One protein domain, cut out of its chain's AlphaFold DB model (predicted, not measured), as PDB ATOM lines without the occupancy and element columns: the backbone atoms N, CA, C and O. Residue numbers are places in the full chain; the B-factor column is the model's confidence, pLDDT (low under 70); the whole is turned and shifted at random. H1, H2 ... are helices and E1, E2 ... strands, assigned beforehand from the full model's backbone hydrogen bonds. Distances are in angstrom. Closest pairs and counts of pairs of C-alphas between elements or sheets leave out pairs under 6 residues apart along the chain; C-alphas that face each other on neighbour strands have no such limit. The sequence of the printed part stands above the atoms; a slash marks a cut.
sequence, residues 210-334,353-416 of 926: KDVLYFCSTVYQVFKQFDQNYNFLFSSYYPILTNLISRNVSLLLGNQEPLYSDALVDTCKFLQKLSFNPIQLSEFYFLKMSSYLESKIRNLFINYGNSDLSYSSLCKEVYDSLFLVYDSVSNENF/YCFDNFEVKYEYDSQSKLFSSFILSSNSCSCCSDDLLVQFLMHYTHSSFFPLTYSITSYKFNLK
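What this domain is: This is residues 210 to 334 and 353 to 416 of the 926 residues of an uncharacterized protein of Theileria annulata (UniProt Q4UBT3). A long rod of helices has an up-and-down bundle of H4, H5 and H6 at one end and the hairpin of H1 and H2 at the other, joined by H3, which packs on H1 and residues 278 to 289 of H4. A small hairpin of E1 and E2 lies along one side of the rod, where E2 comes close to H2 and to H4. The printed part has 189 residues, with six named helices and two named strands in the order H1 H2 H3 H4 H5 E1 E2 H6; it is mostly helix, and its sheet is antiparallel. It is loose, with a radius of gyration of the C-alphas of 20.9 A and spans of 76 by 34 by 28 A.

How they stand to each other: E1, residues 359 to 364, and E2, residues 371 to 377, form an antiparallel hairpin; N 361 and O 375, 3.1 A apart, are within hydrogen-bond range. The closest C-alphas of E2 and H4, residues 278 to 305, are those of Phe 374 and Gln 280, 6.9 A apart. H4, the hub, touches H5, residues 311 to 330, opposite ways at a shallow tilt of 5 degrees, closest at C-alphas 296 and 321, 7.1 A. H6, residues 388 to 409, touches H5, closest at C-alphas 400 and 318, 5.9 A. H3, residues 261 to 273, touches H4, closest at C-alphas 268 and 281, 6.1 A. H1, residues 210 to 224, touches H3, closest at C-alphas 217 and 270, 5.8 A. H1 and H2, residues 231 to 254, form a helical hairpin, closest at C-alphas 216 and 241, 6.2 A. Every O i to N i+4 pair is within hydrogen-bond range in H1, H3 and H4; H2 has 18 of 20, H5 15 of 16, H6 16 of 18.

Where its parts are: H1 begins at C-alpha 210 (179.461, 168.638, 130.219); H6 ends at C-alpha 409 (183.679, 191.083, 166.367). H4 is 40.8 A long, H2 34.0 A and H6 30.4 A.

The domain as a whole: Residues 335 to 352 are cut out, a gap of 22.8 A between C-alphas 334 and 353. Residues 353 to 386 are among those under pLDDT 70.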
ATOM      1  N   LYS A 210     180.488 167.845 130.917       75.81
ATOM      2  CA  LYS A 210     179.461 168.638 130.219       75.81
ATOM      3  C   LYS A 210     179.362 168.263 128.738       75.81
ATOM      4  O   LYS A 210     178.256 168.032 128.253       75.81
ATOM      5  N   ASP A 211     180.490 168.160 128.036       77.50
ATOM      6  CA  ASP A 211     180.514 167.857 126.595       77.50
ATOM      7  C   ASP A 211     179.992 166.448 126.303       77.50
ATOM      8  O   ASP A 211     179.231 166.234 125.355       77.50
ATOM      9  N   VAL A 212     180.345 165.483 127.161       78.06
ATOM     10  CA  VAL A 212     179.853 164.103 127.052       78.06
ATOM     11  C   VAL A 212     178.339 164.053 127.263       78.06
ATOM     12  O   VAL A 212     177.638 163.393 126.494       78.06
ATOM     13  N   LEU A 213     177.805 164.773 128.254       78.00
ATOM     14  CA  LEU A 213     176.360 164.831 128.503       78.00
ATOM     15  C   LEU A 213     175.601 165.582 127.408       78.00
ATOM     16  O   LEU A 213     174.527 165.135 127.004       78.00
ATOM     17  N   TYR A 214     176.167 166.664 126.872       83.00
ATOM     18  CA  TYR A 214     175.618 167.361 125.711       83.00
ATOM     19  C   TYR A 214     175.468 166.411 124.517       83.00
ATOM     20  O   TYR A 214     174.373 166.278 123.957       83.00
ATOM     21  N   PHE A 215     176.538 165.688 124.177       82.88
ATOM     22  CA  PHE A 215     176.519 164.707 123.097       82.88
ATOM     23  C   PHE A 215     175.492 163.601 123.362       82.88
ATOM     24  O   PHE A 215     174.641 163.337 122.511       82.88
ATOM     25  N   CYS A 216     175.511 163.001 124.557       78.38
ATOM     26  CA  CYS A 216     174.581 161.931 124.919       78.38
ATOM     27  C   CYS A 216     173.118 162.396 124.860       78.38
ATOM     28  O   CYS A 216     172.275 161.666 124.344       78.38
ATOM     29  N   SER A 217     172.814 163.618 125.314       77.06
ATOM     30  CA  SER A 217     171.462 164.192 125.248       77.06
ATOM     31  C   SER A 217     170.978 164.391 123.812       77.06
ATOM     32  O   SER A 217     169.830 164.086 123.488       77.06
ATOM     33  N   THR A 218     171.869 164.837 122.926       80.56
ATOM     34  CA  THR A 218     171.559 165.072 121.513       80.56
ATOM     35  C   THR A 218     171.308 163.754 120.789       80.56
ATOM     36  O   THR A 218     170.308 163.600 120.091       80.56
ATOM     37  N   VAL A 219     172.178 162.769 121.014       77.50
ATOM     38  CA  VAL A 219     172.051 161.425 120.442       77.50
ATOM     39  C   VAL A 219     170.785 160.727 120.949       77.50
ATOM     40  O   VAL A 219     170.056 160.133 120.158       77.50
ATOM     41  N   TYR A 220     170.466 160.852 122.239       74.19
ATOM     42  CA  TYR A 220     169.241 160.304 122.821       74.19
ATOM     43  C   TYR A 220     167.970 160.895 122.188       74.19
ATOM     44  O   TYR A 220     167.051 160.154 121.846       74.19
ATOM     45  N   GLN A 221     167.926 162.214 121.972       72.69
ATOM     46  CA  GLN A 221     166.798 162.888 121.315       72.69
ATOM     47  C   GLN A 221     166.612 162.434 119.864       72.69
ATOM     48  O   GLN A 221     165.486 162.183 119.440       72.69
ATOM     49  N   VAL A 222     167.713 162.276 119.125       73.62
ATOM     50  CA  VAL A 222     167.689 161.727 117.764       73.62
ATOM     51  C   VAL A 222     167.133 160.305 117.779       73.62
ATOM     52  O   VAL A 222     166.234 160.006 117.000       73.62
ATOM     53  N   PHE A 223     167.581 159.449 118.704       68.88
ATOM     54  CA  PHE A 223     167.059 158.086 118.824       68.88
ATOM     55  C   PHE A 223     165.573 158.044 119.197       68.88
ATOM     56  O   PHE A 223     164.841 157.252 118.615       68.88
ATOM     57  N   LYS A 224     165.099 158.930 120.082       65.38
ATOM     58  CA  LYS A 224     163.685 159.018 120.493       65.38
ATOM     59  C   LYS A 224     162.719 159.277 119.325       65.38
ATOM     60  O   LYS A 224     161.547 158.936 119.434       65.38
ATOM     61  N   GLN A 225     163.191 159.869 118.227       67.31
ATOM     62  CA  GLN A 225     162.382 160.129 117.029       67.31
ATOM     63  C   GLN A 225     162.229 158.908 116.107       67.31
ATOM     64  O   GLN A 225     161.401 158.944 115.198       67.31
ATOM     65  N   PHE A 226     163.004 157.836 116.309       64.31
ATOM     66  CA  PHE A 226     162.878 156.611 115.518       64.31
ATOM     67  C   PHE A 226     161.768 155.706 116.061       64.31
ATOM     68  O   PHE A 226     161.635 155.513 117.268       64.31
ATOM     69  N   ASP A 227     161.003 155.111 115.144       54.66
ATOM     70  CA  ASP A 227     159.933 154.162 115.458       54.66
ATOM     71  C   ASP A 227     160.446 152.945 116.252       54.66
ATOM     72  O   ASP A 227     161.554 152.449 116.018       54.66
ATOM     73  N   GLN A 228     159.593 152.386 117.121       55.22
ATOM     74  CA  GLN A 228     159.885 151.206 117.963       55.22
ATOM     75  C   GLN A 228     160.314 149.952 117.170       55.22
ATOM     76  O   GLN A 228     160.819 148.989 117.737       55.22
ATOM     77  N   ASN A 229     160.158 149.960 115.845       53.53
ATOM     78  CA  ASN A 229     160.550 148.868 114.957       53.53
ATOM     79  C   ASN A 229     162.075 148.764 114.729       53.53
ATOM     80  O   ASN A 229     162.549 147.743 114.227       53.53
ATOM     81  N   TYR A 230     162.872 149.763 115.129       58.03
ATOM     82  CA  TYR A 230     164.340 149.762 115.010       58.03
ATOM     83  C   TYR A 230     165.055 149.190 116.252       58.03
ATOM     84  O   TYR A 230     166.028 149.756 116.759       58.03
ATOM     85  N   ASN A 231     164.604 148.021 116.720       56.16
ATOM     86  CA  ASN A 231     165.087 147.346 117.935       56.16
ATOM     87  C   ASN A 231     166.615 147.156 118.007       56.16
ATOM     88  O   ASN A 231     167.188 147.161 119.095       56.16
ATOM     89  N   PHE A 232     167.305 146.999 116.874       60.19
ATOM     90  CA  PHE A 232     168.756 146.773 116.854       60.19
ATOM     91  C   PHE A 232     169.570 148.001 117.305       60.19
ATOM     92  O   PHE A 232     170.491 147.869 118.113       60.19
ATOM     93  N   LEU A 233     169.212 149.200 116.827       59.19
ATOM     94  CA  LEU A 233     169.896 150.443 117.206       59.19
ATOM     95  C   LEU A 233     169.625 150.777 118.676       59.19
ATOM     96  O   LEU A 233     170.555 151.073 119.424       59.19
ATOM     97  N   PHE A 234     168.372 150.631 119.112       60.84
ATOM     98  CA  PHE A 234     168.009 150.813 120.514       60.84
ATOM     99  C   PHE A 234     168.725 149.803 121.420       60.84
ATOM    100  O   PHE A 234     169.415 150.210 122.341       60.84
ATOM    101  N   SER A 235     168.670 148.501 121.139       62.72
ATOM    102  CA  SER A 235     169.307 147.482 121.996       62.72
ATOM    103  C   SER A 235     170.832 147.622 122.133       62.72
ATOM    104  O   SER A 235     171.370 147.288 123.187       62.72
ATOM    105  N   SER A 236     171.525 148.131 121.108       67.19
ATOM    106  CA  SER A 236     172.996 148.208 121.088       67.19
ATOM    107  C   SER A 236     173.544 149.513 121.676       67.19
ATOM    108  O   SER A 236     174.501 149.490 122.449       67.19
ATOM    109  N   TYR A 237     172.948 150.658 121.332       69.88
ATOM    110  CA  TYR A 237     173.456 151.972 121.746       69.88
ATOM    111  C   TYR A 237     172.888 152.442 123.077       69.88
ATOM    112  O   TYR A 237     173.582 153.121 123.834       69.88
ATOM    113  N   TYR A 238     171.648 152.068 123.384       69.38
ATOM    114  CA  TYR A 238     170.969 152.518 124.591       69.38
ATOM    115  C   TYR A 238     171.728 152.138 125.874       69.38
ATOM    116  O   TYR A 238     171.976 153.047 126.658       69.38
ATOM    117  N   PRO A 239     172.239 150.901 126.068       70.12
ATOM    118  CA  PRO A 239     173.024 150.560 127.263       70.12
ATOM    119  C   PRO A 239     174.346 151.337 127.393       70.12
ATOM    120  O   PRO A 239     174.838 151.562 128.497       70.12
ATOM    121  N   ILE A 240     174.952 151.725 126.265       73.31
ATOM    122  CA  ILE A 240     176.196 152.509 126.247       73.31
ATOM    123  C   ILE A 240     175.893 153.957 126.638       73.31
ATOM    124  O   ILE A 240     176.572 154.516 127.497       73.31
ATOM    125  N   LEU A 241     174.843 154.540 126.053       71.75
ATOM    126  CA  LEU A 241     174.349 155.878 126.382       71.75
ATOM    127  C   LEU A 241     173.924 155.974 127.849       71.75
ATOM    128  O   LEU A 241     174.336 156.910 128.529       71.75
ATOM    129  N   THR A 242     173.165 155.003 128.366       68.19
ATOM    130  CA  THR A 242     172.720 155.012 129.768       68.19
ATOM    131  C   THR A 242     173.893 154.936 130.740       68.19
ATOM    132  O   THR A 242     173.929 155.689 131.713       68.19
ATOM    133  N   ASN A 243     174.893 154.098 130.456       73.06
ATOM    134  CA  ASN A 243     176.101 153.996 131.271       73.06
ATOM    135  C   ASN A 243     176.927 155.296 131.238       73.06
ATOM    136  O   ASN A 243     177.381 155.770 132.278       73.06
ATOM    137  N   LEU A 244     177.088 155.909 130.060       75.06
ATOM    138  CA  LEU A 244     177.793 157.186 129.925       75.06
ATOM    139  C   LEU A 244     177.071 158.319 130.661       75.06
ATOM    140  O   LEU A 244     177.727 159.078 131.371       75.06
ATOM    141  N   ILE A 245     175.744 158.412 130.548       73.56
ATOM    142  CA  ILE A 245     174.942 159.406 131.273       73.56
ATOM    143  C   ILE A 245     175.074 159.183 132.781       73.56
ATOM    144  O   ILE A 245     175.474 160.099 133.493       73.56
ATOM    145  N   SER A 246     174.825 157.962 133.264       71.19
ATOM    146  CA  SER A 246     174.896 157.617 134.688       71.19
ATOM    147  C   SER A 246     176.257 157.960 135.294       71.19
ATOM    148  O   SER A 246     176.332 158.660 136.304       71.19
ATOM    149  N   ARG A 247     177.342 157.541 134.636       73.50
ATOM    150  CA  ARG A 247     178.706 157.794 135.100       73.50
ATOM    151  C   ARG A 247     179.031 159.285 135.135       73.50
ATOM    152  O   ARG A 247     179.594 159.755 136.120       73.50
ATOM    153  N   ASN A 248     178.686 160.038 134.092       76.12
ATOM    154  CA  ASN A 248     179.011 161.464 134.032       76.12
ATOM    155  C   ASN A 248     178.123 162.312 134.951       76.12
ATOM    156  O   ASN A 248     178.616 163.288 135.503       76.12
ATOM    157  N   VAL A 249     176.868 161.919 135.197       73.94
ATOM    158  CA  VAL A 249     176.013 162.555 136.215       73.94
ATOM    159  C   VAL A 249     176.530 162.258 137.622       73.94
ATOM    160  O   VAL A 249     176.635 163.182 138.421       73.94
ATOM    161  N   SER A 250     176.946 161.019 137.919       72.00
ATOM    162  CA  SER A 250     177.564 160.701 139.217       72.00
ATOM    163  C   SER A 250     178.882 161.444 139.432       72.00
ATOM    164  O   SER A 250     179.155 161.910 140.534       72.00
ATOM    165  N   LEU A 251     179.679 161.607 138.368       73.62
ATOM    166  CA  LEU A 251     180.902 162.402 138.409       73.62
ATOM    167  C   LEU A 251     180.585 163.882 138.571       73.62
ATOM    168  O   LEU A 251     181.266 164.541 139.337       73.62
ATOM    169  N   LEU A 252     179.549 164.413 137.920       74.19
ATOM    170  CA  LEU A 252     179.120 165.784 138.167       74.19
ATOM    171  C   LEU A 252     178.674 165.957 139.611       74.19
ATOM    172  O   LEU A 252     179.132 166.894 140.239       74.19
ATOM    173  N   LEU A 253     177.851 165.071 140.171       70.88
ATOM    174  CA  LEU A 253     177.411 165.159 141.567       70.88
ATOM    175  C   LEU A 253     178.585 165.043 142.557       70.88
ATOM    176  O   LEU A 253     178.629 165.813 143.512       70.88
ATOM    177  N   GLY A 254     179.555 164.158 142.298       62.56
ATOM    178  CA  GLY A 254     180.719 163.929 143.165       62.56
ATOM    179  C   GLY A 254     181.915 164.873 142.963       62.56
ATOM    180  O   GLY A 254     182.691 165.070 143.894       62.56
ATOM    181  N   ASN A 255     182.087 165.471 141.780       61.00
ATOM    182  CA  ASN A 255     183.207 166.371 141.488       61.00
ATOM    183  C   ASN A 255     182.937 167.785 142.015       61.00
ATOM    184  O   ASN A 255     181.853 168.347 141.835       61.00
ATOM    185  N   GLN A 256     183.985 168.399 142.571       55.16
ATOM    186  CA  GLN A 256     184.006 169.798 143.012       55.16
ATOM    187  C   GLN A 256     184.196 170.805 141.866       55.16
ATOM    188  O   GLN A 256     184.429 171.979 142.141       55.16
ATOM    189  N   GLU A 257     184.144 170.389 140.594       58.19
ATOM    190  CA  GLU A 257     184.273 171.344 139.490       58.19
ATOM    191  C   GLU A 257     183.105 172.339 139.533       58.19
ATOM    192  O   GLU A 257     181.941 171.936 139.401       58.19
ATOM    193  N   PRO A 258     183.387 173.637 139.741       61.69
ATOM    194  CA  PRO A 258     182.337 174.621 139.853       61.69
ATOM    195  C   PRO A 258     181.763 174.930 138.473       61.69
ATOM    196  O   PRO A 258     182.456 175.438 137.591       61.69
ATOM    197  N   LEU A 259     180.473 174.658 138.299       68.56
ATOM    198  CA  LEU A 259     179.704 175.130 137.154       68.56
ATOM    199  C   LEU A 259     178.992 176.420 137.556       68.56
ATOM    200  O   LEU A 259     178.252 176.432 138.536       68.56
ATOM    201  N   TYR A 260     179.206 177.492 136.793       69.81
ATOM    202  CA  TYR A 260     178.585 178.787 137.055       69.81
ATOM    203  C   TYR A 260     177.557 179.162 135.980       69.81
ATOM    204  O   TYR A 260     177.789 178.949 134.786       69.81
ATOM    205  N   SER A 261     176.445 179.741 136.444       72.69
ATOM    206  CA  SER A 261     175.416 180.465 135.686       72.69
ATOM    207  C   SER A 261     175.021 179.787 134.365       72.69
ATOM    208  O   SER A 261     174.357 178.750 134.395       72.69
ATOM    209  N   ASP A 262     175.447 180.291 133.207       76.94
ATOM    210  CA  ASP A 262     175.011 179.767 131.905       76.94
ATOM    211  C   ASP A 262     175.430 178.313 131.657       76.94
ATOM    212  O   ASP A 262     174.646 177.510 131.151       76.94
ATOM    213  N   ALA A 263     176.635 177.924 132.081       78.44
ATOM    214  CA  ALA A 263     177.095 176.551 131.899       78.44
ATOM    215  C   ALA A 263     176.302 175.557 132.759       78.44
ATOM    216  O   ALA A 263     176.090 174.412 132.341       78.44
ATOM    217  N   LEU A 264     175.850 175.994 133.936       83.12
ATOM    218  CA  LEU A 264     175.000 175.204 134.821       83.12
ATOM    219  C   LEU A 264     173.580 175.091 134.254       83.12
ATOM    220  O   LEU A 264     173.031 173.989 134.205       83.12
ATOM    221  N   VAL A 265     173.023 176.196 133.748       84.56
ATOM    222  CA  VAL A 265     171.718 176.213 133.072       84.56
ATOM    223  C   VAL A 265     171.723 175.307 131.840       84.56
ATOM    224  O   VAL A 265     170.806 174.506 131.672       84.56
ATOM    225  N   ASP A 266     172.760 175.368 131.002       83.62
ATOM    226  CA  ASP A 266     172.925 174.474 129.849       83.62
ATOM    227  C   ASP A 266     172.923 173.006 130.264       83.62
ATOM    228  O   ASP A 266     172.241 172.179 129.662       83.62
ATOM    229  N   THR A 267     173.664 172.685 131.325       82.75
ATOM    230  CA  THR A 267     173.742 171.322 131.852       82.75
ATOM    231  C   THR A 267     172.368 170.858 132.337       82.75
ATOM    232  O   THR A 267     171.943 169.758 131.988       82.75
ATOM    233  N   CYS A 268     171.617 171.715 133.034       83.62
ATOM    234  CA  CYS A 268     170.237 171.430 133.430       83.62
ATOM    235  C   CYS A 268     169.319 171.226 132.214       83.62
ATOM    236  O   CYS A 268     168.540 170.280 132.205       83.62
ATOM    237  N   LYS A 269     169.454 172.028 131.147       83.88
ATOM    238  CA  LYS A 269     168.715 171.837 129.881       83.88
ATOM    239  C   LYS A 269     169.058 170.500 129.214       83.88
ATOM    240  O   LYS A 269     168.179 169.855 128.640       83.88
ATOM    241  N   PHE A 270     170.317 170.059 129.267       83.12
ATOM    242  CA  PHE A 270     170.725 168.752 128.733       83.12
ATOM    243  C   PHE A 270     170.127 167.604 129.548       83.12
ATOM    244  O   PHE A 270     169.630 166.641 128.966       83.12
ATOM    245  N   LEU A 271     170.103 167.730 130.875       79.31
ATOM    246  CA  LEU A 271     169.467 166.759 131.767       79.31
ATOM    247  C   LEU A 271     167.936 166.747 131.604       79.31
ATOM    248  O   LEU A 271     167.335 165.680 131.539       79.31
ATOM    249  N   GLN A 272     167.302 167.902 131.401       80.31
ATOM    250  CA  GLN A 272     165.873 167.998 131.078       80.31
ATOM    251  C   GLN A 272     165.538 167.249 129.778       80.31
ATOM    252  O   GLN A 272     164.571 166.490 129.718       80.31
ATOM    253  N   LYS A 273     166.380 167.374 128.739       77.44
ATOM    254  CA  LYS A 273     166.247 166.599 127.486       77.44
ATOM    255  C   LYS A 273     166.405 165.090 127.686       77.44
ATOM    256  O   LYS A 273     165.912 164.327 126.855       77.44
ATOM    257  N   LEU A 274     167.079 164.668 128.751       72.75
ATOM    258  CA  LEU A 274     167.244 163.275 129.162       72.75
ATOM    259  C   LEU A 274     166.136 162.799 130.120       72.75
ATOM    260  O   LEU A 274     166.264 161.724 130.697       72.75
ATOM    261  N   SER A 275     165.041 163.560 130.258       72.25
ATOM    262  CA  SER A 275     163.853 163.228 131.065       72.25
ATOM    263  C   SER A 275     164.073 163.111 132.581       72.25
ATOM    264  O   SER A 275     163.358 162.368 133.244       72.25
ATOM    265  N   PHE A 276     165.022 163.866 133.144       73.31
ATOM    266  CA  PHE A 276     165.146 164.016 134.603       73.31
ATOM    267  C   PHE A 276     163.957 164.796 135.200       73.31
ATOM    268  O   PHE A 276     163.408 165.680 134.536       73.31
ATOM    269  N   ASN A 277     163.573 164.484 136.449       74.44
ATOM    270  CA  ASN A 277     162.459 165.146 137.151       74.44
ATOM    271  C   ASN A 277     162.757 166.656 137.335       74.44
ATOM    272  O   ASN A 277     163.871 167.002 137.738       74.44
ATOM    273  N   PRO A 278     161.791 167.562 137.083       76.06
ATOM    274  CA  PRO A 278     161.933 168.993 137.344       76.06
ATOM    275  C   PRO A 278     162.492 169.375 138.724       76.06
ATOM    276  O   PRO A 278     163.342 170.261 138.800       76.06
ATOM    277  N   ILE A 279     162.094 168.682 139.795       75.38
ATOM    278  CA  ILE A 279     162.586 168.943 141.161       75.38
ATOM    279  C   ILE A 279     164.046 168.517 141.316       75.38
ATOM    280  O   ILE A 279     164.849 169.202 141.934       75.38
ATOM    281  N   GLN A 280     164.449 167.420 140.682       76.38
ATOM    282  CA  GLN A 280     165.854 167.005 140.693       76.38
ATOM    283  C   GLN A 280     166.740 168.018 139.977       76.38
ATOM    284  O   GLN A 280     167.875 168.255 140.382       76.38
ATOM    285  N   LEU A 281     166.226 168.633 138.911       80.19
ATOM    286  CA  LEU A 281     166.939 169.687 138.198       80.19
ATOM    287  C   LEU A 281     167.080 170.950 139.056       80.19
ATOM    288  O   LEU A 281     168.158 171.549 139.033       80.19
ATOM    289  N   SER A 282     166.053 171.332 139.827       81.00
ATOM    290  CA  SER A 282     166.155 172.464 140.762       81.00
ATOM    291  C   SER A 282     167.144 172.168 141.894       81.00
ATOM    292  O   SER A 282     168.049 172.968 142.132       81.00
ATOM    293  N   GLU A 283     167.067 170.992 142.520       79.62
ATOM    294  CA  GLU A 283     168.002 170.578 143.573       79.62
ATOM    295  C   GLU A 283     169.448 170.481 143.052       79.62
ATOM    296  O   GLU A 283     170.375 170.953 143.708       79.62
ATOM    297  N   PHE A 284     169.666 169.941 141.845       80.88
ATOM    298  CA  PHE A 284     170.991 169.891 141.210       80.88
ATOM    299  C   PHE A 284     171.560 171.281 140.935       80.88
ATOM    300  O   PHE A 284     172.743 171.526 141.195       80.88
ATOM    301  N   TYR A 285     170.728 172.186 140.409       85.12
ATOM    302  CA  TYR A 285     171.118 173.565 140.150       85.12
ATOM    303  C   TYR A 285     171.611 174.224 141.440       85.12
ATOM    304  O   TYR A 285     172.752 174.690 141.514       85.12
ATOM    305  N   PHE A 286     170.787 174.194 142.488       83.12
ATOM    306  CA  PHE A 286     171.140 174.834 143.745       83.12
ATOM    307  C   PHE A 286     172.317 174.137 144.440       83.12
ATOM    308  O   PHE A 286     173.177 174.838 144.962       83.12
ATOM    309  N   LEU A 287     172.455 172.807 144.367       80.12
ATOM    310  CA  LEU A 287     173.624 172.074 144.884       80.12
ATOM    311  C   LEU A 287     174.939 172.555 144.255       80.12
ATOM    312  O   LEU A 287     175.934 172.774 144.948       80.12
ATOM    313  N   LYS A 288     174.964 172.712 142.930       81.19
ATOM    314  CA  LYS A 288     176.183 173.118 142.219       81.19
ATOM    315  C   LYS A 288     176.515 174.584 142.423       81.19
ATOM    316  O   LYS A 288     177.685 174.910 142.629       81.19
ATOM    317  N   MET A 289     175.499 175.442 142.434       83.88
ATOM    318  CA  MET A 289     175.680 176.857 142.736       83.88
ATOM    319  C   MET A 289     176.208 177.065 144.164       83.88
ATOM    320  O   MET A 289     177.118 177.861 144.388       83.88
ATOM    321  N   SER A 290     175.698 176.279 145.107       80.44
ATOM    322  CA  SER A 290     176.115 176.250 146.511       80.44
ATOM    323  C   SER A 290     177.592 175.911 146.678       80.44
ATOM    324  O   SER A 290     178.339 176.685 147.271       80.44
ATOM    325  N   SER A 291     178.057 174.828 146.049       78.62
ATOM    326  CA  SER A 291     179.474 174.433 146.083       78.62
ATOM    327  C   SER A 291     180.409 175.523 145.533       78.62
ATOM    328  O   SER A 291     181.498 175.750 146.070       78.62
ATOM    329  N   TYR A 292     179.983 176.241 144.486       82.00
ATOM    330  CA  TYR A 292     180.749 177.365 143.949       82.00
ATOM    331  C   TYR A 292     180.817 178.547 144.923       82.00
ATOM    332  O   TYR A 292     181.904 179.079 145.171       82.00
ATOM    333  N   LEU A 293     179.672 178.943 145.488       81.19
ATOM    334  CA  LEU A 293     179.582 180.035 146.457       81.19
ATOM    335  C   LEU A 293     180.371 179.730 147.733       81.19
ATOM    336  O   LEU A 293     181.095 180.596 148.213       81.19
ATOM    337  N   GLU A 294     180.317 178.502 148.241       79.00
ATOM    338  CA  GLU A 294     181.099 178.070 149.405       79.00
ATOM    339  C   GLU A 294     182.600 178.189 149.168       79.00
ATOM    340  O   GLU A 294     183.321 178.726 150.006       79.00
ATOM    341  N   SER A 295     183.080 177.745 148.002       78.56
ATOM    342  CA  SER A 295     184.490 177.889 147.629       78.56
ATOM    343  C   SER A 295     184.911 179.362 147.580       78.56
ATOM    344  O   SER A 295     185.978 179.724 148.082       78.56
ATOM    345  N   LYS A 296     184.055 180.238 147.034       80.31
ATOM    346  CA  LYS A 296     184.289 181.688 147.006       80.31
ATOM    347  C   LYS A 296     184.331 182.287 148.410       80.31
ATOM    348  O   LYS A 296     185.329 182.919 148.743       80.31
ATOM    349  N   ILE A 297     183.314 182.040 149.235       76.81
ATOM    350  CA  ILE A 297     183.216 182.558 150.608       76.81
ATOM    351  C   ILE A 297     184.383 182.051 151.464       76.81
ATOM    352  O   ILE A 297     184.993 182.832 152.190       76.81
ATOM    353  N   ARG A 298     184.776 180.779 151.327       75.19
ATOM    354  CA  ARG A 298     185.976 180.237 151.980       75.19
ATOM    355  C   ARG A 298     187.229 181.016 151.605       75.19
ATOM    356  O   ARG A 298     188.018 181.360 152.480       75.19
ATOM    357  N   ASN A 299     187.434 181.269 150.316       77.00
ATOM    358  CA  ASN A 299     188.619 181.989 149.863       77.00
ATOM    359  C   ASN A 299     188.641 183.422 150.415       77.00
ATOM    360  O   ASN A 299     189.709 183.886 150.799       77.00
ATOM    361  N   LEU A 300     187.480 184.082 150.547       74.00
ATOM    362  CA  LEU A 300     187.381 185.378 151.235       74.00
ATOM    363  C   LEU A 300     187.884 185.295 152.680       74.00
ATOM    364  O   LEU A 300     188.677 186.130 153.113       74.00
ATOM    365  N   PHE A 301     187.467 184.263 153.416       68.62
ATOM    366  CA  PHE A 301     187.904 184.041 154.794       68.62
ATOM    367  C   PHE A 301     189.409 183.802 154.916       68.62
ATOM    368  O   PHE A 301     190.065 184.442 155.736       68.62
ATOM    369  N   ILE A 302     189.962 182.912 154.086       70.44
ATOM    370  CA  ILE A 302     191.396 182.583 154.096       70.44
ATOM    371  C   ILE A 302     192.235 183.822 153.762       70.44
ATOM    372  O   ILE A 302     193.249 184.082 154.411       70.44
ATOM    373  N   ASN A 303     191.803 184.612 152.778       68.06
ATOM    374  CA  ASN A 303     192.516 185.817 152.368       68.06
ATOM    375  C   ASN A 303     192.515 186.885 153.471       68.06
ATOM    376  O   ASN A 303     193.537 187.529 153.698       68.06
ATOM    377  N   TYR A 304     191.404 187.049 154.195       66.25
ATOM    378  CA  TYR A 304     191.298 188.070 155.241       66.25
ATOM    379  C   TYR A 304     191.907 187.643 156.590       66.25
ATOM    380  O   TYR A 304     192.271 188.494 157.402       66.25
ATOM    381  N   GLY A 305     192.086 186.338 156.827       59.28
ATOM    382  CA  GLY A 305     192.780 185.811 158.010       59.28
ATOM    383  C   GLY A 305     194.288 186.101 158.051       59.28
ATOM    384  O   GLY A 305     194.861 186.140 159.136       59.28
ATOM    385  N   ASN A 306     194.923 186.357 156.898       56.56
ATOM    386  CA  ASN A 306     196.388 186.416 156.751       56.56
ATOM    387  C   ASN A 306     196.997 187.839 156.664       56.56
ATOM    388  O   ASN A 306     198.196 187.969 156.438       56.56
ATOM    389  N   SER A 307     196.197 188.884 156.926       53.53
ATOM    390  CA  SER A 307     196.546 190.321 157.047       53.53
ATOM    391  C   SER A 307     197.178 191.027 155.829       53.53
ATOM    392  O   SER A 307     198.283 190.696 155.425       53.53
ATOM    393  N   ASP A 308     196.452 192.039 155.312       55.56
ATOM    394  CA  ASP A 308     196.916 193.291 154.645       55.56
ATOM    395  C   ASP A 308     195.769 194.023 153.898       55.56
ATOM    396  O   ASP A 308     195.936 195.134 153.393       55.56
ATOM    397  N   LEU A 309     194.571 193.431 153.839       65.19
ATOM    398  CA  LEU A 309     193.412 193.987 153.133       65.19
ATOM    399  C   LEU A 309     192.654 195.035 153.970       65.19
ATOM    400  O   LEU A 309     192.434 194.863 155.169       65.19
ATOM    401  N   SER A 310     192.233 196.129 153.325       80.88
ATOM    402  CA  SER A 310     191.387 197.166 153.933       80.88
ATOM    403  C   SER A 310     189.944 196.678 154.105       80.88
ATOM    404  O   SER A 310     189.467 195.841 153.332       80.88
ATOM    405  N   TYR A 311     189.193 197.247 155.049       84.19
ATOM    406  CA  TYR A 311     187.782 196.894 155.240       84.19
ATOM    407  C   TYR A 311     186.941 197.257 154.007       84.19
ATOM    408  O   TYR A 311     186.016 196.534 153.635       84.19
ATOM    409  N   SER A 312     187.299 198.340 153.311       85.44
ATOM    410  CA  SER A 312     186.699 198.694 152.019       85.44
ATOM    411  C   SER A 312     186.925 197.632 150.940       85.44
ATOM    412  O   SER A 312     186.009 197.343 150.169       85.44
ATOM    413  N   SER A 313     188.110 197.015 150.892       86.81
ATOM    414  CA  SER A 313     188.388 195.922 149.955       86.81
ATOM    415  C   SER A 313     187.569 194.673 150.285       86.81
ATOM    416  O   SER A 313     186.968 194.095 149.383       86.81
ATOM    417  N   LEU A 314     187.405 194.352 151.575       87.69
ATOM    418  CA  LEU A 314     186.515 193.279 152.021       87.69
ATOM    419  C   LEU A 314     185.059 193.544 151.622       87.69
ATOM    420  O   LEU A 314     184.393 192.651 151.111       87.69
ATOM    421  N   CYS A 315     184.567 194.777 151.786       89.88
ATOM    422  CA  CYS A 315     183.216 195.150 151.348       89.88
ATOM    423  C   CYS A 315     183.017 194.932 149.843       89.88
ATOM    424  O   CYS A 315     181.939 194.512 149.419       89.88
ATOM    425  N   LYS A 316     184.050 195.187 149.029       89.25
ATOM    426  CA  LYS A 316     184.013 194.929 147.585       89.25
ATOM    427  C   LYS A 316     183.940 193.432 147.281       89.25
ATOM    428  O   LYS A 316     183.101 193.030 146.487       89.25
ATOM    429  N   GLU A 317     184.765 192.613 147.922       89.00
ATOM    430  CA  GLU A 317     184.751 191.162 147.697       89.00
ATOM    431  C   GLU A 317     183.459 190.493 148.209       89.00
ATOM    432  O   GLU A 317     182.941 189.547 147.606       89.00
ATOM    433  N   VAL A 318     182.889 191.027 149.292       89.69
ATOM    434  CA  VAL A 318     181.570 190.631 149.796       89.69
ATOM    435  C   VAL A 318     180.472 191.039 148.822       89.69
ATOM    436  O   VAL A 318     179.599 190.222 148.541       89.69
ATOM    437  N   TYR A 319     180.533 192.244 148.243       93.38
ATOM    438  CA  TYR A 319     179.632 192.622 147.153       93.38
ATOM    439  C   TYR A 319     179.744 191.651 145.977       93.38
ATOM    440  O   TYR A 319     178.720 191.210 145.473       93.38
ATOM    441  N   ASP A 320     180.959 191.291 145.559       90.62
ATOM    442  CA  ASP A 320     181.155 190.371 144.439       90.62
ATOM    443  C   ASP A 320     180.507 189.005 144.738       90.62
ATOM    444  O   ASP A 320     179.852 188.436 143.871       90.62
ATOM    445  N   SER A 321     180.582 188.515 145.981       89.88
ATOM    446  CA  SER A 321     179.892 187.283 146.400       89.88
ATOM    447  C   SER A 321     178.369 187.430 146.445       89.88
ATOM    448  O   SER A 321     177.650 186.569 145.942       89.88
ATOM    449  N   LEU A 322     177.864 188.542 146.983       91.75
ATOM    450  CA  LEU A 322     176.435 188.867 146.997       91.75
ATOM    451  C   LEU A 322     175.874 189.018 145.578       91.75
ATOM    452  O   LEU A 322     174.758 188.584 145.306       91.75
ATOM    453  N   PHE A 323     176.655 189.583 144.661       92.06
ATOM    454  CA  PHE A 323     176.285 189.709 143.260       92.06
ATOM    455  C   PHE A 323     176.156 188.339 142.594       92.06
ATOM    456  O   PHE A 323     175.213 188.143 141.841       92.06
ATOM    457  N   LEU A 324     177.020 187.367 142.910       89.56
ATOM    458  CA  LEU A 324     176.872 185.989 142.415       89.56
ATOM    459  C   LEU A 324     175.579 185.331 142.931       89.56
ATOM    460  O   LEU A 324     174.909 184.622 142.182       89.56
ATOM    461  N   VAL A 325     175.206 185.580 144.193       89.75
ATOM    462  CA  VAL A 325     173.922 185.118 144.753       89.75
ATOM    463  C   VAL A 325     172.758 185.759 143.996       89.75
ATOM    464  O   VAL A 325     171.858 185.052 143.544       89.75
ATOM    465  N   TYR A 326     172.797 187.074 143.787       91.12
ATOM    466  CA  TYR A 326     171.782 187.796 143.021       91.12
ATOM    467  C   TYR A 326     171.698 187.318 141.559       91.12
ATOM    468  O   TYR A 326     170.604 187.041 141.069       91.12
ATOM    469  N   ASP A 327     172.824 187.175 140.858       88.75
ATOM    470  CA  ASP A 327     172.895 186.735 139.455       88.75
ATOM    471  C   ASP A 327     172.332 185.319 139.281       88.75
ATOM    472  O   ASP A 327     171.582 185.060 138.341       88.75
ATOM    473  N   SER A 328     172.578 184.425 140.247       85.44
ATOM    474  CA  SER A 328     172.067 183.049 140.204       85.44
ATOM    475  C   SER A 328     170.539 182.943 140.174       85.44
ATOM    476  O   SER A 328     170.008 181.998 139.602       85.44
ATOM    477  N   VAL A 329     169.823 183.925 140.730       84.69
ATOM    478  CA  VAL A 329     168.349 183.948 140.720       84.69
ATOM    479  C   VAL A 329     167.761 184.973 139.750       84.69
ATOM    480  O   VAL A 329     166.575 184.913 139.432       84.69
ATOM    481  N   SER A 330     168.567 185.928 139.273       84.81
ATOM    482  CA  SER A 330     168.110 187.025 138.414       84.81
ATOM    483  C   SER A 330     168.430 186.838 136.931       84.81
ATOM    484  O   SER A 330     167.756 187.466 136.113       84.81
ATOM    485  N   ASN A 331     169.387 185.971 136.575       85.38
ATOM    486  CA  ASN A 331     169.760 185.701 135.185       85.38
ATOM    487  C   ASN A 331     168.538 185.236 134.364       85.38
ATOM    488  O   ASN A 331     167.817 184.313 134.754       85.38
ATOM    489  N   GLU A 332     168.325 185.841 133.192       83.62
ATOM    490  CA  GLU A 332     167.252 185.480 132.255       83.62
ATOM    491  C   GLU A 332     167.284 183.996 131.870       83.62
ATOM    492  O   GLU A 332     166.235 183.360 131.762       83.62
ATOM    493  N   ASN A 333     168.478 183.412 131.731       83.94
ATOM    494  CA  ASN A 333     168.651 181.993 131.433       83.94
ATOM    495  C   ASN A 333     168.145 181.101 132.573       83.94
ATOM    496  O   ASN A 333     167.526 180.067 132.304       83.94
ATOM    497  N   PHE A 334     168.371 181.507 133.826       85.31
ATOM    498  CA  PHE A 334     167.812 180.830 134.993       85.31
ATOM    499  C   PHE A 334     166.294 181.008 135.047       85.31
ATOM    500  O   PHE A 334     165.585 180.011 135.139       85.31
ATOM    501  N   TYR A 353     169.248 174.286 155.335       62.62
ATOM    502  CA  TYR A 353     169.401 174.399 156.777       62.62
ATOM    503  C   TYR A 353     169.916 173.085 157.398       62.62
ATOM    504  O   TYR A 353     170.650 173.114 158.381       62.62
ATOM    505  N   CYS A 354     169.578 171.932 156.810       60.47
ATOM    506  CA  CYS A 354     169.900 170.577 157.286       60.47
ATOM    507  C   CYS A 354     170.939 169.872 156.375       60.47
ATOM    508  O   CYS A 354     170.838 168.666 156.149       60.47
ATOM    509  N   PHE A 355     171.904 170.611 155.816       59.94
ATOM    510  CA  PHE A 355     172.823 170.196 154.735       59.94
ATOM    511  C   PHE A 355     173.878 169.134 155.155       59.94
ATOM    512  O   PHE A 355     174.926 169.015 154.535       59.94
ATOM    513  N   ASP A 356     173.623 168.350 156.208       50.25
ATOM    514  CA  ASP A 356     174.649 167.628 156.973       50.25
ATOM    515  C   ASP A 356     175.018 166.228 156.445       50.25
ATOM    516  O   ASP A 356     175.789 165.546 157.110       50.25
ATOM    517  N   ASN A 357     174.476 165.760 155.312       48.81
ATOM    518  CA  ASN A 357     174.955 164.600 154.529       48.81
ATOM    519  C   ASN A 357     173.943 164.291 153.414       48.81
ATOM    520  O   ASN A 357     172.931 163.632 153.662       48.81
ATOM    521  N   PHE A 358     174.202 164.722 152.176       54.22
ATOM    522  CA  PHE A 358     173.418 164.218 151.046       54.22
ATOM    523  C   PHE A 358     173.835 162.789 150.728       54.22
ATOM    524  O   PHE A 358     174.868 162.549 150.104       54.22
ATOM    525  N   GLU A 359     172.997 161.831 151.104       51.97
ATOM    526  CA  GLU A 359     173.024 160.536 150.442       51.97
ATOM    527  C   GLU A 359     172.381 160.703 149.070       51.97
ATOM    528  O   GLU A 359     171.169 160.882 148.960       51.97
ATOM    529  N   VAL A 360     173.194 160.648 148.015       56.56
ATOM    530  CA  VAL A 360     172.669 160.527 146.656       56.56
ATOM    531  C   VAL A 360     172.147 159.102 146.496       56.56
ATOM    532  O   VAL A 360     172.915 158.166 146.256       56.56
ATOM    533  N   LYS A 361     170.837 158.920 146.659       55.66
ATOM    534  CA  LYS A 361     170.184 157.634 146.391       55.66
ATOM    535  C   LYS A 361     169.790 157.584 144.929       55.66
ATOM    536  O   LYS A 361     168.968 158.373 144.474       55.66
ATOM    537  N   TYR A 362     170.406 156.664 144.201       58.69
ATOM    538  CA  TYR A 362     170.087 156.420 142.803       58.69
ATOM    539  C   TYR A 362     168.952 155.408 142.709       58.69
ATOM    540  O   TYR A 362     169.075 154.279 143.186       58.69
ATOM    541  N   GLU A 363     167.859 155.810 142.078       56.59
ATOM    542  CA  GLU A 363     166.773 154.914 141.714       56.59
ATOM    543  C   GLU A 363     166.930 154.513 140.245       56.59
ATOM    544  O   GLU A 363     167.127 155.343 139.351       56.59
ATOM    545  N   TYR A 364     166.884 153.203 140.015       55.00
ATOM    546  CA  TYR A 364     167.022 152.609 138.695       55.00
ATOM    547  C   TYR A 364     165.676 152.056 138.251       55.00
ATOM    548  O   TYR A 364     165.080 151.228 138.943       55.00
ATOM    549  N   ASP A 365     165.234 152.455 137.064       49.75
ATOM    550  CA  ASP A 365     164.038 151.884 136.471       49.75
ATOM    551  C   ASP A 365     164.320 150.457 135.964       49.75
ATOM    552  O   ASP A 365     165.224 150.195 135.160       49.75
ATOM    553  N   SER A 366     163.528 149.513 136.475       44.91
ATOM    554  CA  SER A 366     163.699 148.069 136.289       44.91
ATOM    555  C   SER A 366     163.552 147.597 134.835       44.91
ATOM    556  O   SER A 366     164.066 146.530 134.492       44.91
ATOM    557  N   GLN A 367     162.900 148.381 133.967       45.75
ATOM    558  CA  GLN A 367     162.646 148.016 132.565       45.75
ATOM    559  C   GLN A 367     163.662 148.601 131.575       45.75
ATOM    560  O   GLN A 367     163.918 147.996 130.534       45.75
ATOM    561  N   SER A 368     164.272 149.744 131.890       44.66
ATOM    562  CA  SER A 368     165.110 150.502 130.953       44.66
ATOM    563  C   SER A 368     166.604 150.477 131.294       44.66
ATOM    564  O   SER A 368     167.429 150.762 130.427       44.66
ATOM    565  N   LYS A 369     167.003 150.146 132.534       43.88
ATOM    566  CA  LYS A 369     168.373 150.420 133.033       43.88
ATOM    567  C   LYS A 369     168.799 151.886 132.801       43.88
ATOM    568  O   LYS A 369     169.996 152.178 132.754       43.88
ATOM    569  N   LEU A 370     167.841 152.797 132.610       43.06
ATOM    570  CA  LEU A 370     168.064 154.234 132.668       43.06
ATOM    571  C   LEU A 370     168.075 154.668 134.133       43.06
ATOM    572  O   LEU A 370     167.403 154.086 134.986       43.06
ATOM    573  N   PHE A 371     168.829 155.730 134.391       48.38
ATOM    574  CA  PHE A 371     168.635 156.575 135.562       48.38
ATOM    575  C   PHE A 371     167.218 157.157 135.494       48.38
ATOM    576  O   PHE A 371     166.935 157.903 134.557       48.38
ATOM    577  N   SER A 372     166.332 156.811 136.428       48.62
ATOM    578  CA  SER A 372     165.003 157.436 136.512       48.62
ATOM    579  C   SER A 372     164.989 158.616 137.474       48.62
ATOM    580  O   SER A 372     164.249 159.573 137.263       48.62
ATOM    581  N   SER A 373     165.813 158.561 138.521       52.91
ATOM    582  CA  SER A 373     165.770 159.533 139.605       52.91
ATOM    583  C   SER A 373     167.044 159.477 140.454       52.91
ATOM    584  O   SER A 373     167.603 158.406 140.695       52.91
ATOM    585  N   PHE A 374     167.510 160.629 140.938       59.97
ATOM    586  CA  PHE A 374     168.375 160.696 142.117       59.97
ATOM    587  C   PHE A 374     167.622 161.435 143.220       59.97
ATOM    588  O   PHE A 374     166.969 162.443 142.964       59.97
ATOM    589  N   ILE A 375     167.676 160.923 144.442       58.94
ATOM    590  CA  ILE A 375     167.092 161.581 145.608       58.94
ATOM    591  C   ILE A 375     168.244 162.182 146.401       58.94
ATOM    592  O   ILE A 375     169.127 161.454 146.857       58.94
ATOM    593  N   LEU A 376     168.229 163.506 146.559       59.91
ATOM    594  CA  LEU A 376     169.069 164.232 147.505       59.91
ATOM    595  C   LEU A 376     168.317 164.307 148.839       59.91
ATOM    596  O   LEU A 376     167.690 165.312 149.157       59.91
ATOM    597  N   SER A 377     168.309 163.217 149.611       55.53
ATOM    598  CA  SER A 377     167.571 163.200 150.879       55.53
ATOM    599  C   SER A 377     168.388 163.848 151.991       55.53
ATOM    600  O   SER A 377     169.374 163.263 152.438       55.53
ATOM    601  N   SER A 378     167.937 165.002 152.487       52.72
ATOM    602  CA  SER A 378     168.237 165.400 153.865       52.72
ATOM    603  C   SER A 378     167.364 164.555 154.805       52.72
ATOM    604  O   SER A 378     166.173 164.365 154.553       52.72
ATOM    605  N   ASN A 379     167.945 163.953 155.848       50.78
ATOM    606  CA  ASN A 379     167.179 163.151 156.809       50.78
ATOM    607  C   ASN A 379     165.995 163.971 157.346       50.78
ATOM    608  O   ASN A 379     166.208 165.091 157.798       50.78
ATOM    609  N   SER A 380     164.777 163.411 157.272       50.00
ATOM    610  CA  SER A 380     163.475 163.981 157.676       50.00
ATOM    611  C   SER A 380     163.554 165.306 158.455       50.00
ATOM    612  O   SER A 380     163.475 165.322 159.685       50.00
ATOM    613  N   CYS A 381     163.717 166.418 157.735       56.31
ATOM    614  CA  CYS A 381     163.884 167.744 158.320       56.31
ATOM    615  C   CYS A 381     162.533 168.476 158.263       56.31
ATOM    616  O   CYS A 381     161.900 168.580 157.211       56.31
ATOM    617  N   SER A 382     162.055 168.991 159.401       56.75
ATOM    618  CA  SER A 382     160.807 169.776 159.467       56.75
ATOM    619  C   SER A 382     160.880 171.085 158.660       56.75
ATOM    620  O   SER A 382     159.845 171.669 158.326       56.75
ATOM    621  N   CYS A 383     162.094 171.511 158.296       57.69
ATOM    622  CA  CYS A 383     162.387 172.693 157.488       57.69
ATOM    623  C   CYS A 383     162.218 172.474 155.968       57.69
ATOM    624  O   CYS A 383     162.165 173.453 155.235       57.69
ATOM    625  N   CYS A 384     162.030 171.237 155.481       53.09
ATOM    626  CA  CYS A 384     161.734 170.924 154.065       53.09
ATOM    627  C   CYS A 384     160.336 171.389 153.588       53.09
ATOM    628  O   CYS A 384     159.874 170.995 152.523       53.09
ATOM    629  N   SER A 385     159.608 172.169 154.396       54.47
ATOM    630  CA  SER A 385     158.291 172.719 154.036       54.47
ATOM    631  C   SER A 385     158.367 174.081 153.337       54.47
ATOM    632  O   SER A 385     157.341 174.583 152.884       54.47
ATOM    633  N   ASP A 386     159.561 174.670 153.272       61.09
ATOM    634  CA  ASP A 386     159.800 176.035 152.816       61.09
ATOM    635  C   ASP A 386     160.476 176.051 151.430       61.09
ATOM    636  O   ASP A 386     161.322 175.205 151.166       61.09
ATOM    637  N   ASP A 387     160.139 177.026 150.576       74.94
ATOM    638  CA  ASP A 387     160.662 177.195 149.203       74.94
ATOM    639  C   ASP A 387     162.210 177.178 149.167       74.94
ATOM    640  O   ASP A 387     162.856 178.043 149.775       74.94
ATOM    641  N   LEU A 388     162.818 176.204 148.471       77.62
ATOM    642  CA  LEU A 388     164.275 176.018 148.381       77.62
ATOM    643  C   LEU A 388     165.007 177.272 147.890       77.62
ATOM    644  O   LEU A 388     166.106 177.565 148.366       77.62
ATOM    645  N   LEU A 389     164.391 178.059 147.002       83.44
ATOM    646  CA  LEU A 389     164.968 179.307 146.499       83.44
ATOM    647  C   LEU A 389     165.051 180.364 147.609       83.44
ATOM    648  O   LEU A 389     166.069 181.044 147.754       83.44
ATOM    649  N   VAL A 390     164.013 180.469 148.448       80.50
ATOM    650  CA  VAL A 390     164.011 181.343 149.636       80.50
ATOM    651  C   VAL A 390     165.088 180.896 150.619       80.50
ATOM    652  O   VAL A 390     165.831 181.733 151.138       80.50
ATOM    653  N   GLN A 391     165.215 179.586 150.857       77.19
ATOM    654  CA  GLN A 391     166.246 179.050 151.745       77.19
ATOM    655  C   GLN A 391     167.658 179.373 151.237       77.19
ATOM    656  O   GLN A 391     168.485 179.851 152.018       77.19
ATOM    657  N   PHE A 392     167.905 179.175 149.940       83.62
ATOM    658  CA  PHE A 392     169.173 179.478 149.275       83.62
ATOM    659  C   PHE A 392     169.550 180.958 149.419       83.62
ATOM    660  O   PHE A 392     170.646 181.275 149.890       83.62
ATOM    661  N   LEU A 393     168.627 181.871 149.091       84.12
ATOM    662  CA  LEU A 393     168.858 183.314 149.206       84.12
ATOM    663  C   LEU A 393     169.168 183.726 150.643       84.12
ATOM    664  O   LEU A 393     170.116 184.475 150.879       84.12
ATOM    665  N   MET A 394     168.404 183.225 151.613       74.88
ATOM    666  CA  MET A 394     168.615 183.540 153.026       74.88
ATOM    667  C   MET A 394     169.971 183.033 153.530       74.88
ATOM    668  O   MET A 394     170.684 183.783 154.202       74.88
ATOM    669  N   HIS A 395     170.333 181.795 153.177       76.38
ATOM    670  CA  HIS A 395     171.572 181.151 153.605       76.38
ATOM    671  C   HIS A 395     172.808 181.841 153.014       76.38
ATOM    672  O   HIS A 395     173.650 182.331 153.762       76.38
ATOM    673  N   TYR A 396     172.911 181.961 151.688       81.38
ATOM    674  CA  TYR A 396     174.130 182.487 151.063       81.38
ATOM    675  C   TYR A 396     174.285 184.001 151.187       81.38
ATOM    676  O   TYR A 396     175.417 184.487 151.248       81.38
ATOM    677  N   THR A 397     173.186 184.753 151.324       81.50
ATOM    678  CA  THR A 397     173.276 186.168 151.717       81.50
ATOM    679  C   THR A 397     173.877 186.284 153.115       81.50
ATOM    680  O   THR A 397     174.814 187.049 153.317       81.50
ATOM    681  N   HIS A 398     173.400 185.484 154.078       76.31
ATOM    682  CA  HIS A 398     173.967 185.460 155.426       76.31
ATOM    683  C   HIS A 398     175.462 185.095 155.417       76.31
ATOM    684  O   HIS A 398     176.275 185.851 155.957       76.31
ATOM    685  N   SER A 399     175.826 183.986 154.769       75.00
ATOM    686  CA  SER A 399     177.208 183.501 154.699       75.00
ATOM    687  C   SER A 399     178.153 184.518 154.050       75.00
ATOM    688  O   SER A 399     179.301 184.644 154.469       75.00
ATOM    689  N   SER A 400     177.665 185.309 153.087       81.75
ATOM    690  CA  SER A 400     178.451 186.367 152.436       81.75
ATOM    691  C   SER A 400     178.724 187.575 153.342       81.75
ATOM    692  O   SER A 400     179.769 188.200 153.210       81.75
ATOM    693  N   PHE A 401     177.828 187.907 154.280       76.88
ATOM    694  CA  PHE A 401     178.044 188.987 155.262       76.88
ATOM    695  C   PHE A 401     178.883 188.554 156.473       76.88
ATOM    696  O   PHE A 401     179.411 189.403 157.199       76.88
ATOM    697  N   PHE A 402     179.042 187.245 156.689       74.00
ATOM    698  CA  PHE A 402     179.792 186.682 157.811       74.00
ATOM    699  C   PHE A 402     181.225 187.247 157.949       74.00
ATOM    700  O   PHE A 402     181.573 187.657 159.062       74.00
ATOM    701  N   PRO A 403     182.035 187.391 156.873       74.19
ATOM    702  CA  PRO A 403     183.378 187.975 156.964       74.19
ATOM    703  C   PRO A 403     183.391 189.393 157.545       74.19
ATOM    704  O   PRO A 403     184.221 189.710 158.400       74.19
ATOM    705  N   LEU A 404     182.438 190.242 157.133       76.56
ATOM    706  CA  LEU A 404     182.316 191.612 157.644       76.56
ATOM    707  C   LEU A 404     182.023 191.602 159.138       76.56
ATOM    708  O   LEU A 404     182.665 192.333 159.890       76.56
ATOM    709  N   THR A 405     181.101 190.745 159.580       69.00
ATOM    710  CA  THR A 405     180.806 190.625 161.010       69.00
ATOM    711  C   THR A 405     182.010 190.121 161.797       69.00
ATOM    712  O   THR A 405     182.402 190.774 162.756       69.00
ATOM    713  N   TYR A 406     182.675 189.055 161.347       69.50
ATOM    714  CA  TYR A 406     183.851 188.497 162.015       69.50
ATOM    715  C   TYR A 406     184.989 189.519 162.157       69.50
ATOM    716  O   TYR A 406     185.614 189.627 163.214       69.50
ATOM    717  N   SER A 407     185.238 190.324 161.121       71.38
ATOM    718  CA  SER A 407     186.279 191.357 161.171       71.38
ATOM    719  C   SER A 407     186.013 192.442 162.228       71.38
ATOM    720  O   SER A 407     186.962 192.956 162.817       71.38
ATOM    721  N   ILE A 408     184.742 192.744 162.527       67.75
ATOM    722  CA  ILE A 408     184.345 193.664 163.606       67.75
ATOM    723  C   ILE A 408     184.432 192.965 164.966       67.75
ATOM    724  O   ILE A 408     184.977 193.520 165.918       67.75
ATOM    725  N   THR A 409     183.895 191.750 165.074       60.75
ATOM    726  CA  THR A 409     183.679 191.083 166.367       60.75
ATOM    727  C   THR A 409     184.908 190.375 166.915       60.75
ATOM    728  O   THR A 409     184.958 190.111 168.110       60.75
ATOM    729  N   SER A 410     185.894 190.055 166.076       60.00
ATOM    730  CA  SER A 410     187.121 189.373 166.504       60.00
ATOM    731  C   SER A 410     188.077 190.269 167.294       60.00
ATOM    732  O   SER A 410     188.985 189.745 167.930       60.00
ATOM    733  N   TYR A 411     187.935 191.600 167.236       61.97
ATOM    734  CA  TYR A 411     188.854 192.595 167.829       61.97
ATOM    735  C   TYR A 411     190.337 192.473 167.410       61.97
ATOM    736  O   TYR A 411     191.147 193.316 167.790       61.97
ATOM    737  N   LYS A 412     190.697 191.485 166.578       63.00
ATOM    738  CA  LYS A 412     192.048 191.260 166.042       63.00
ATOM    739  C   LYS A 412     192.446 192.338 165.028       63.00
ATOM    740  O   LYS A 412     193.625 192.649 164.886       63.00
ATOM    741  N   PHE A 413     191.467 192.927 164.339       67.94
ATOM    742  CA  PHE A 413     191.699 193.915 163.288       67.94
ATOM    743  C   PHE A 413     191.543 195.347 163.807       67.94
ATOM    744  O   PHE A 413     190.568 195.696 164.480       67.94
ATOM    745  N   ASN A 414     192.490 196.212 163.441       72.88
ATOM    746  CA  ASN A 414     192.388 197.638 163.721       72.88
ATOM    747  C   ASN A 414     191.583 198.339 162.618       72.88
ATOM    748  O   ASN A 414     192.130 198.753 161.595       72.88
ATOM    749  N   LEU A 415     190.273 198.447 162.828       81.62
ATOM    750  CA  LEU A 415     189.351 199.053 161.871       81.62
ATOM    751  C   LEU A 415     189.383 200.583 161.958       81.62
ATOM    752  O   LEU A 415     189.161 201.150 163.030       81.62
ATOM    753  N   LYS A 416     189.615 201.249 160.820       86.75
ATOM    754  CA  LYS A 416     189.509 202.710 160.688       86.75
ATOM    755  C   LYS A 416     188.087 203.096 160.284       86.75
ATOM    756  O   LYS A 416     187.618 202.643 159.245       86.75
TER     757      LYS A 416